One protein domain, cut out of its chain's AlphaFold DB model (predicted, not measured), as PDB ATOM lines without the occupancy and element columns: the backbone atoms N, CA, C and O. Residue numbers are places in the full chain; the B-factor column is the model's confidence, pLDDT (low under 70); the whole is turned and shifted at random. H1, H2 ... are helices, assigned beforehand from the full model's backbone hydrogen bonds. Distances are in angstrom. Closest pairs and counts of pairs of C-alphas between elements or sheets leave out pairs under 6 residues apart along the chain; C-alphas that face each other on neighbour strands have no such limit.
ATOM      1  N   HIS A  20      26.280  -1.955 -27.660       93.06
ATOM      2  CA  HIS A  20      27.130  -0.791 -27.945       93.06
ATOM      3  C   HIS A  20      27.200   0.201 -26.774       93.06
ATOM      4  O   HIS A  20      28.242   0.817 -26.552       93.06
ATOM      5  N   THR A  21      26.139   0.315 -25.967       92.62
ATOM      6  CA  THR A  21      26.087   1.194 -24.788       92.62
ATOM      7  C   THR A  21      27.210   0.891 -23.789       92.62
ATOM      8  O   THR A  21      27.795   1.808 -23.209       92.62
ATOM      9  N   ALA A  22      27.565  -0.381 -23.587       92.62
ATOM     10  CA  ALA A  22      28.636  -0.749 -22.657       92.62
ATOM     11  C   ALA A  22      30.028  -0.297 -23.141       92.62
ATOM     12  O   ALA A  22      30.897  -0.001 -22.318       92.62
ATOM     13  N   PHE A  23      30.231  -0.223 -24.459       93.31
ATOM     14  CA  PHE A  23      31.457   0.279 -25.084       93.31
ATOM     15  C   PHE A  23      31.529   1.804 -25.000       93.31
ATOM     16  O   PHE A  23      32.523   2.338 -24.503       93.31
ATOM     17  N   ASN A  24      30.438   2.488 -25.360       91.75
ATOM     18  CA  ASN A  24      30.325   3.946 -25.280       91.75
ATOM     19  C   ASN A  24      30.621   4.467 -23.870       91.75
ATOM     20  O   ASN A  24      31.426   5.378 -23.690       91.75
ATOM     21  N   ARG A  25      30.051   3.828 -22.840       91.00
ATOM     22  CA  ARG A  25      30.289   4.184 -21.428       91.00
ATOM     23  C   ARG A  25      31.736   4.005 -20.972       91.00
ATOM     24  O   ARG A  25      32.122   4.571 -19.954       91.00
ATOM     25  N   ARG A  26      32.529   3.215 -21.696       93.12
ATOM     26  CA  ARG A  26      33.966   3.022 -21.452       93.12
ATOM     27  C   ARG A  26      34.847   3.880 -22.367       93.12
ATOM     28  O   ARG A  26      36.059   3.713 -22.346       93.12
ATOM     29  N   GLY A  27      34.256   4.792 -23.141       89.12
ATOM     30  CA  GLY A  27      34.975   5.705 -24.030       89.12
ATOM     31  C   GLY A  27      35.343   5.116 -25.393       89.12
ATOM     32  O   GLY A  27      36.084   5.751 -26.136       89.12
ATOM     33  N   TYR A  28      34.836   3.931 -25.742       89.38
ATOM     34  CA  TYR A  28      35.007   3.366 -27.081       89.38
ATOM     35  C   TYR A  28      33.927   3.895 -28.026       89.38
ATOM     36  O   TYR A  28      32.780   4.069 -27.618       89.38
ATOM     37  N   ALA A  29      34.270   4.090 -29.300       87.19
ATOM     38  CA  ALA A  29      33.291   4.416 -30.332       87.19
ATOM     39  C   ALA A  29      32.410   3.189 -30.637       87.19
ATOM     40  O   ALA A  29      32.854   2.235 -31.272       87.19
ATOM     41  N   GLY A  30      31.162   3.201 -30.168       89.50
ATOM     42  CA  GLY A  30      30.158   2.170 -30.422       89.50
ATOM     43  C   GLY A  30      29.011   2.697 -31.282       89.50
ATOM     44  O   GLY A  30      28.242   3.560 -30.853       89.50
ATOM     45  N   VAL A  31      28.864   2.135 -32.483       89.25
ATOM     46  CA  VAL A  31      27.787   2.456 -33.431       89.25
ATOM     47  C   VAL A  31      26.778   1.312 -33.477       89.25
ATOM     48  O   VAL A  31      27.153   0.142 -33.525       89.25
ATOM     49  N   ARG A  32      25.485   1.649 -33.487       90.25
ATOM     50  CA  ARG A  32      24.386   0.691 -33.630       90.25
ATOM     51  C   ARG A  32      23.676   0.891 -34.963       90.25
ATOM     52  O   ARG A  32      23.163   1.971 -35.237       90.25
ATOM     53  N   PHE A  33      23.524  -0.194 -35.715       88.88
ATOM     54  CA  PHE A  33      22.563  -0.268 -36.811       88.88
ATOM     55  C   PHE A  33      21.236  -0.795 -36.273       88.88
ATOM     56  O   PHE A  33      21.185  -1.785 -35.540       88.88
ATOM     57  N   SER A  34      20.149  -0.103 -36.589       87.62
ATOM     58  CA  SER A  34      18.805  -0.495 -36.174       87.62
ATOM     59  C   SER A  34      17.828  -0.294 -37.317       87.62
ATOM     60  O   SER A  34      18.059   0.536 -38.197       87.62
ATOM     61  N   GLU A  35      16.747  -1.071 -37.305       87.19
ATOM     62  CA  GLU A  35      15.653  -0.899 -38.253       87.19
ATOM     63  C   GLU A  35      15.139   0.548 -38.210       87.19
ATOM     64  O   GLU A  35      14.893   1.108 -37.139       87.19
ATOM     65  N   SER A  36      14.966   1.152 -39.389       84.94
ATOM     66  CA  SER A  36      14.563   2.561 -39.516       84.94
ATOM     67  C   SER A  36      13.212   2.849 -38.850       84.94
ATOM     68  O   SER A  36      13.017   3.909 -38.241       84.94
ATOM     69  N   ARG A  37      12.280   1.893 -38.946       85.94
ATOM     70  CA  ARG A  37      10.943   1.938 -38.346       85.94
ATOM     71  C   ARG A  37      10.601   0.577 -37.765       85.94
ATOM     72  O   ARG A  37      10.217  -0.328 -38.486       85.94
ATOM     73  N   GLU A  38      10.737   0.467 -36.456       84.94
ATOM     74  CA  GLU A  38      10.516  -0.780 -35.732       84.94
ATOM     75  C   GLU A  38       9.046  -1.208 -35.745       84.94
ATOM     76  O   GLU A  38       8.148  -0.405 -35.466       84.94
ATOM     77  N   ASN A  39       8.800  -2.488 -36.025       88.31
ATOM     78  CA  ASN A  39       7.460  -3.059 -35.974       88.31
ATOM     79  C   ASN A  39       7.113  -3.580 -34.566       88.31
ATOM     80  O   ASN A  39       7.286  -4.758 -34.235       88.31
ATOM     81  N   TYR A  40       6.555  -2.694 -33.742       88.31
ATOM     82  CA  TYR A  40       6.159  -3.001 -32.364       88.31
ATOM     83  C   TYR A  40       5.068  -4.073 -32.236       88.31
ATOM     84  O   TYR A  40       4.937  -4.658 -31.167       88.31
ATOM     85  N   SER A  41       4.293  -4.369 -33.291       90.38
ATOM     86  CA  SER A  41       3.271  -5.425 -33.216       90.38
ATOM     87  C   SER A  41       3.873  -6.834 -33.203       90.38
ATOM     88  O   SER A  41       3.155  -7.805 -32.967       90.38
ATOM     89  N   ARG A  42       5.165  -6.957 -33.530       89.94
ATOM     90  CA  ARG A  42       5.889  -8.232 -33.584       89.94
ATOM     91  C   ARG A  42       6.997  -8.327 -32.549       89.94
ATOM     92  O   ARG A  42       7.257  -9.425 -32.079       89.94
ATOM     93  N   GLN A  43       7.607  -7.210 -32.161       89.50
ATOM     94  CA  GLN A  43       8.680  -7.209 -31.172       89.50
ATOM     95  C   GLN A  43       8.258  -7.860 -29.848       89.50
ATOM     96  O   GLN A  43       7.253  -7.468 -29.261       89.50
ATOM     97  N   HIS A  44       9.089  -8.776 -29.334       90.81
ATOM     98  CA  HIS A  44       8.876  -9.454 -28.043       90.81
ATOM     99  C   HIS A  44       7.528 -10.192 -27.950       90.81
ATOM    100  O   HIS A  44       7.026 -10.451 -26.857       90.81
ATOM    101  N   MET A  45       6.952 -10.554 -29.097       94.19
ATOM    102  CA  MET A  45       5.740 -11.355 -29.189       94.19
ATOM    103  C   MET A  45       6.082 -12.735 -29.762       94.19
ATOM    104  O   MET A  45       7.034 -12.854 -30.527       94.19
ATOM    105  N   PRO A  46       5.276 -13.782 -29.511       95.56
ATOM    106  CA  PRO A  46       5.478 -15.095 -30.139       95.56
ATOM    107  C   PRO A  46       5.474 -15.079 -31.680       95.56
ATOM    108  O   PRO A  46       5.934 -16.024 -32.310       95.56
ATOM    109  N   ALA A  47       4.943 -14.016 -32.293       91.88
ATOM    110  CA  ALA A  47       4.945 -13.803 -33.739       91.88
ATOM    111  C   ALA A  47       6.280 -13.253 -34.293       91.88
ATOM    112  O   ALA A  47       6.408 -13.106 -35.517       91.88
ATOM    113  N   ASP A  48       7.252 -12.951 -33.423       93.81
ATOM    114  CA  ASP A  48       8.628 -12.592 -33.780       93.81
ATOM    115  C   ASP A  48       9.362 -13.823 -34.332       93.81
ATOM    116  O   ASP A  48       9.997 -14.602 -33.623       93.81
ATOM    117  N   THR A  49       9.154 -14.074 -35.619       94.75
ATOM    118  CA  THR A  49       9.598 -15.279 -36.325       94.75
ATOM    119  C   THR A  49      10.148 -14.892 -37.690       94.75
ATOM    120  O   THR A  49       9.909 -13.785 -38.178       94.75
ATOM    121  N   LEU A  50      10.817 -15.829 -38.371       94.94
ATOM    122  CA  LEU A  50      11.345 -15.610 -39.725       94.94
ATOM    123  C   LEU A  50      10.278 -15.133 -40.724       94.94
ATOM    124  O   LEU A  50      10.599 -14.393 -41.647       94.94
ATOM    125  N   GLY A  51       9.006 -15.489 -40.522       94.31
ATOM    126  CA  GLY A  51       7.904 -15.020 -41.368       94.31
ATOM    127  C   GLY A  51       7.622 -13.512 -41.275       94.31
ATOM    128  O   GLY A  51       6.836 -12.998 -42.064       94.31
ATOM    129  N   GLY A  52       8.209 -12.801 -40.306       90.62
ATOM    130  CA  GLY A  52       8.155 -11.340 -40.197       90.62
ATOM    131  C   GLY A  52       9.358 -10.612 -40.800       90.62
ATOM    132  O   GLY A  52       9.378  -9.385 -40.763       90.62
ATOM    133  N   VAL A  53      10.350 -11.340 -41.321       93.00
ATOM    134  CA  VAL A  53      11.604 -10.769 -41.826       93.00
ATOM    135  C   VAL A  53      11.477 -10.422 -43.305       93.00
ATOM    136  O   VAL A  53      11.190 -11.280 -44.137       93.00
ATOM    137  N   ASP A  54      11.779  -9.172 -43.648       93.12
ATOM    138  CA  ASP A  54      12.086  -8.793 -45.024       93.12
ATOM    139  C   ASP A  54      13.562  -9.106 -45.314       93.12
ATOM    140  O   ASP A  54      14.478  -8.402 -44.875       93.12
ATOM    141  N   PHE A  55      13.804 -10.189 -46.053       94.88
ATOM    142  CA  PHE A  55      15.159 -10.633 -46.384       94.88
ATOM    143  C   PHE A  55      15.899  -9.686 -47.332       94.88
ATOM    144  O   PHE A  55      17.128  -9.623 -47.284       94.88
ATOM    145  N   HIS A  56      15.186  -8.932 -48.173       93.81
ATOM    146  CA  HIS A  56      15.823  -7.942 -49.031       93.81
ATOM    147  C   HIS A  56      16.325  -6.762 -48.191       93.81
ATOM    148  O   HIS A  56      17.480  -6.354 -48.333       93.81
ATOM    149  N   TYR A  57      15.506  -6.258 -47.265       91.88
ATOM    150  CA  TYR A  57      15.917  -5.216 -46.321       91.88
ATOM    151  C   TYR A  57      17.072  -5.682 -45.422       91.88
ATOM    152  O   TYR A  57      18.068  -4.969 -45.282       91.88
ATOM    153  N   LEU A  58      16.991  -6.907 -44.884       92.25
ATOM    154  CA  LEU A  58      18.069  -7.508 -44.098       92.25
ATOM    155  C   LEU A  58      19.380  -7.559 -44.892       92.25
ATOM    156  O   LEU A  58      20.411  -7.122 -44.388       92.25
ATOM    157  N   ALA A  59      19.344  -8.020 -46.146       93.75
ATOM    158  CA  ALA A  59      20.531  -8.081 -46.993       93.75
ATOM    159  C   ALA A  59      21.149  -6.694 -47.239       93.75
ATOM    160  O   ALA A  59      22.374  -6.563 -47.231       93.75
ATOM    161  N   GLN A  60      20.338  -5.646 -47.423       92.50
ATOM    162  CA  GLN A  60      20.849  -4.277 -47.557       92.50
ATOM    163  C   GLN A  60      21.529  -3.797 -46.266       92.50
ATOM    164  O   GLN A  60      22.659  -3.308 -46.330       92.50
ATOM    165  N   ASN A  61      20.917  -4.022 -45.098       91.56
ATOM    166  CA  ASN A  61      21.526  -3.689 -43.803       91.56
ATOM    167  C   ASN A  61      22.851  -4.439 -43.595       91.56
ATOM    168  O   ASN A  61      23.847  -3.849 -43.175       91.56
ATOM    169  N   THR A  62      22.893  -5.733 -43.933       92.81
ATOM    170  CA  THR A  62      24.117  -6.539 -43.871       92.81
ATOM    171  C   THR A  62      25.207  -5.965 -44.770       92.81
ATOM    172  O   THR A  62      26.349  -5.851 -44.334       92.81
ATOM    173  N   ARG A  63      24.877  -5.548 -45.998       93.62
ATOM    174  CA  ARG A  63      25.852  -4.935 -46.913       93.62
ATOM    175  C   ARG A  63      26.432  -3.638 -46.359       93.62
ATOM    176  O   ARG A  63      27.636  -3.444 -46.476       93.62
ATOM    177  N   VAL A  64      25.610  -2.777 -45.756       91.81
ATOM    178  CA  VAL A  64      26.090  -1.532 -45.129       91.81
ATOM    179  C   VAL A  64      27.021  -1.837 -43.953       91.81
ATOM    180  O   VAL A  64      28.110  -1.271 -43.888       91.81
ATOM    181  N   ASN A  65      26.643  -2.774 -43.077       92.19
ATOM    182  CA  ASN A  65      27.482  -3.214 -41.957       92.19
ATOM    183  C   ASN A  65      28.847  -3.730 -42.429       92.19
ATOM    184  O   ASN A  65      29.885  -3.293 -41.937       92.19
ATOM    185  N   VAL A  66      28.842  -4.647 -43.402       93.81
ATOM    186  CA  VAL A  66      30.070  -5.243 -43.942       93.81
ATOM    187  C   VAL A  66      30.930  -4.186 -44.624       93.81
ATOM    188  O   VAL A  66      32.130  -4.160 -44.384       93.81
ATOM    189  N   ALA A  67      30.338  -3.291 -45.420       91.81
ATOM    190  CA  ALA A  67      31.079  -2.217 -46.074       91.81
ATOM    191  C   ALA A  67      31.751  -1.284 -45.055       91.81
ATOM    192  O   ALA A  67      32.931  -0.991 -45.202       91.81
ATOM    193  N   GLY A  68      31.043  -0.872 -43.998       90.25
ATOM    194  CA  GLY A  68      31.612  -0.006 -42.961       90.25
ATOM    195  C   GLY A  68      32.797  -0.646 -42.233       90.25
ATOM    196  O   GLY A  68      33.849  -0.025 -42.099       90.25
ATOM    197  N   VAL A  69      32.656  -1.907 -41.805       92.00
ATOM    198  CA  VAL A  69      33.742  -2.629 -41.119       92.00
ATOM    199  C   VAL A  69      34.905  -2.921 -42.067       92.00
ATOM    200  O   VAL A  69      36.054  -2.746 -41.674       92.00
ATOM    201  N   ALA A  70      34.630  -3.319 -43.312       94.31
ATOM    202  CA  ALA A  70      35.666  -3.591 -44.306       94.31
ATOM    203  C   ALA A  70      36.479  -2.335 -44.640       94.31
ATOM    204  O   ALA A  70      37.702  -2.416 -44.670       94.31
ATOM    205  N   THR A  71      35.831  -1.176 -44.817       92.00
ATOM    206  CA  THR A  71      36.535   0.095 -45.054       92.00
ATOM    207  C   THR A  71      37.510   0.401 -43.922       92.00
ATOM    208  O   THR A  71      38.668   0.687 -44.197       92.00
ATOM    209  N   MET A  72      37.087   0.276 -42.659       91.19
ATOM    210  CA  MET A  72      37.975   0.530 -41.518       91.19
ATOM    211  C   MET A  72      39.084  -0.521 -41.376       91.19
ATOM    212  O   MET A  72      40.198  -0.180 -40.999       91.19
ATOM    213  N   ALA A  73      38.795  -1.793 -41.661       94.81
ATOM    214  CA  ALA A  73      39.765  -2.882 -41.545       94.81
ATOM    215  C   ALA A  73      40.846  -2.853 -42.638       94.81
ATOM    216  O   ALA A  73      41.952  -3.336 -42.413       94.81
ATOM    217  N   LEU A  74      40.516  -2.318 -43.817       96.88
ATOM    218  CA  LEU A  74      41.428  -2.189 -44.957       96.88
ATOM    219  C   LEU A  74      42.134  -0.827 -45.008       96.88
ATOM    220  O   LEU A  74      43.027  -0.631 -45.831       96.88
ATOM    221  N   ALA A  75      41.734   0.117 -44.157       97.38
ATOM    222  CA  ALA A  75      42.346   1.429 -44.068       97.38
ATOM    223  C   ALA A  75      43.637   1.418 -43.230       97.38
ATOM    224  O   ALA A  75      43.792   0.591 -42.325       97.38
TER     225      ALA A  75
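This is residues 20 to 75 of the 179 residues of an uncharacterized protein of Gemmatimonadetes bacterium (UniProt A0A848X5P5). A loose, open U: the long helix H2 is one arm, the other arm is an extended stretch of chain that leads away from the short helix H1, and a winding loop of residues 37 to 54 joins the two arms at one end. H1, a single short turn, sits at the open end of the U, and residues 66 to 74 of H2, with residue 75, stick out free. The printed part has 56 residues with two named helices, H1 then H2, and no named strand; its class is all helix, though under half of the residues, 25 of 56, are in named elements. The whole is loose, with a radius of gyration of the C-alphas of 14.7 A, and spans 40 by 27 by 16 A.

H2, residues 55 to 74, is the longest helix, 27.6 A from its first C-alpha at (15.159, -10.633, -46.384) to its last at (41.428, -2.189, -44.957). H1, residues 20 to 24, begins with C-alpha 20 at (27.130, -0.791, -27.945).

H2 has its centre at (27.464, -4.085, -44.677), and H1 has its centre at (28.727, 0.776, -25.151). H1 and H2 are apart, with no C-alpha of the one within 8 A of the other. In H1 and H2 every backbone O i to N i+4 pair is within hydrogen-bond range.

The two C-alphas farthest apart, those of Pro 46 and Ala 75, are 42.7 A apart. The link from H1 to H2, residues 25 to 54, is long, and its C-alphas lie 4 to 21 A from the mean of the C-alphas. The printed part has no cut; its mean pLDDT is 91.6, and no printed residue is under 70.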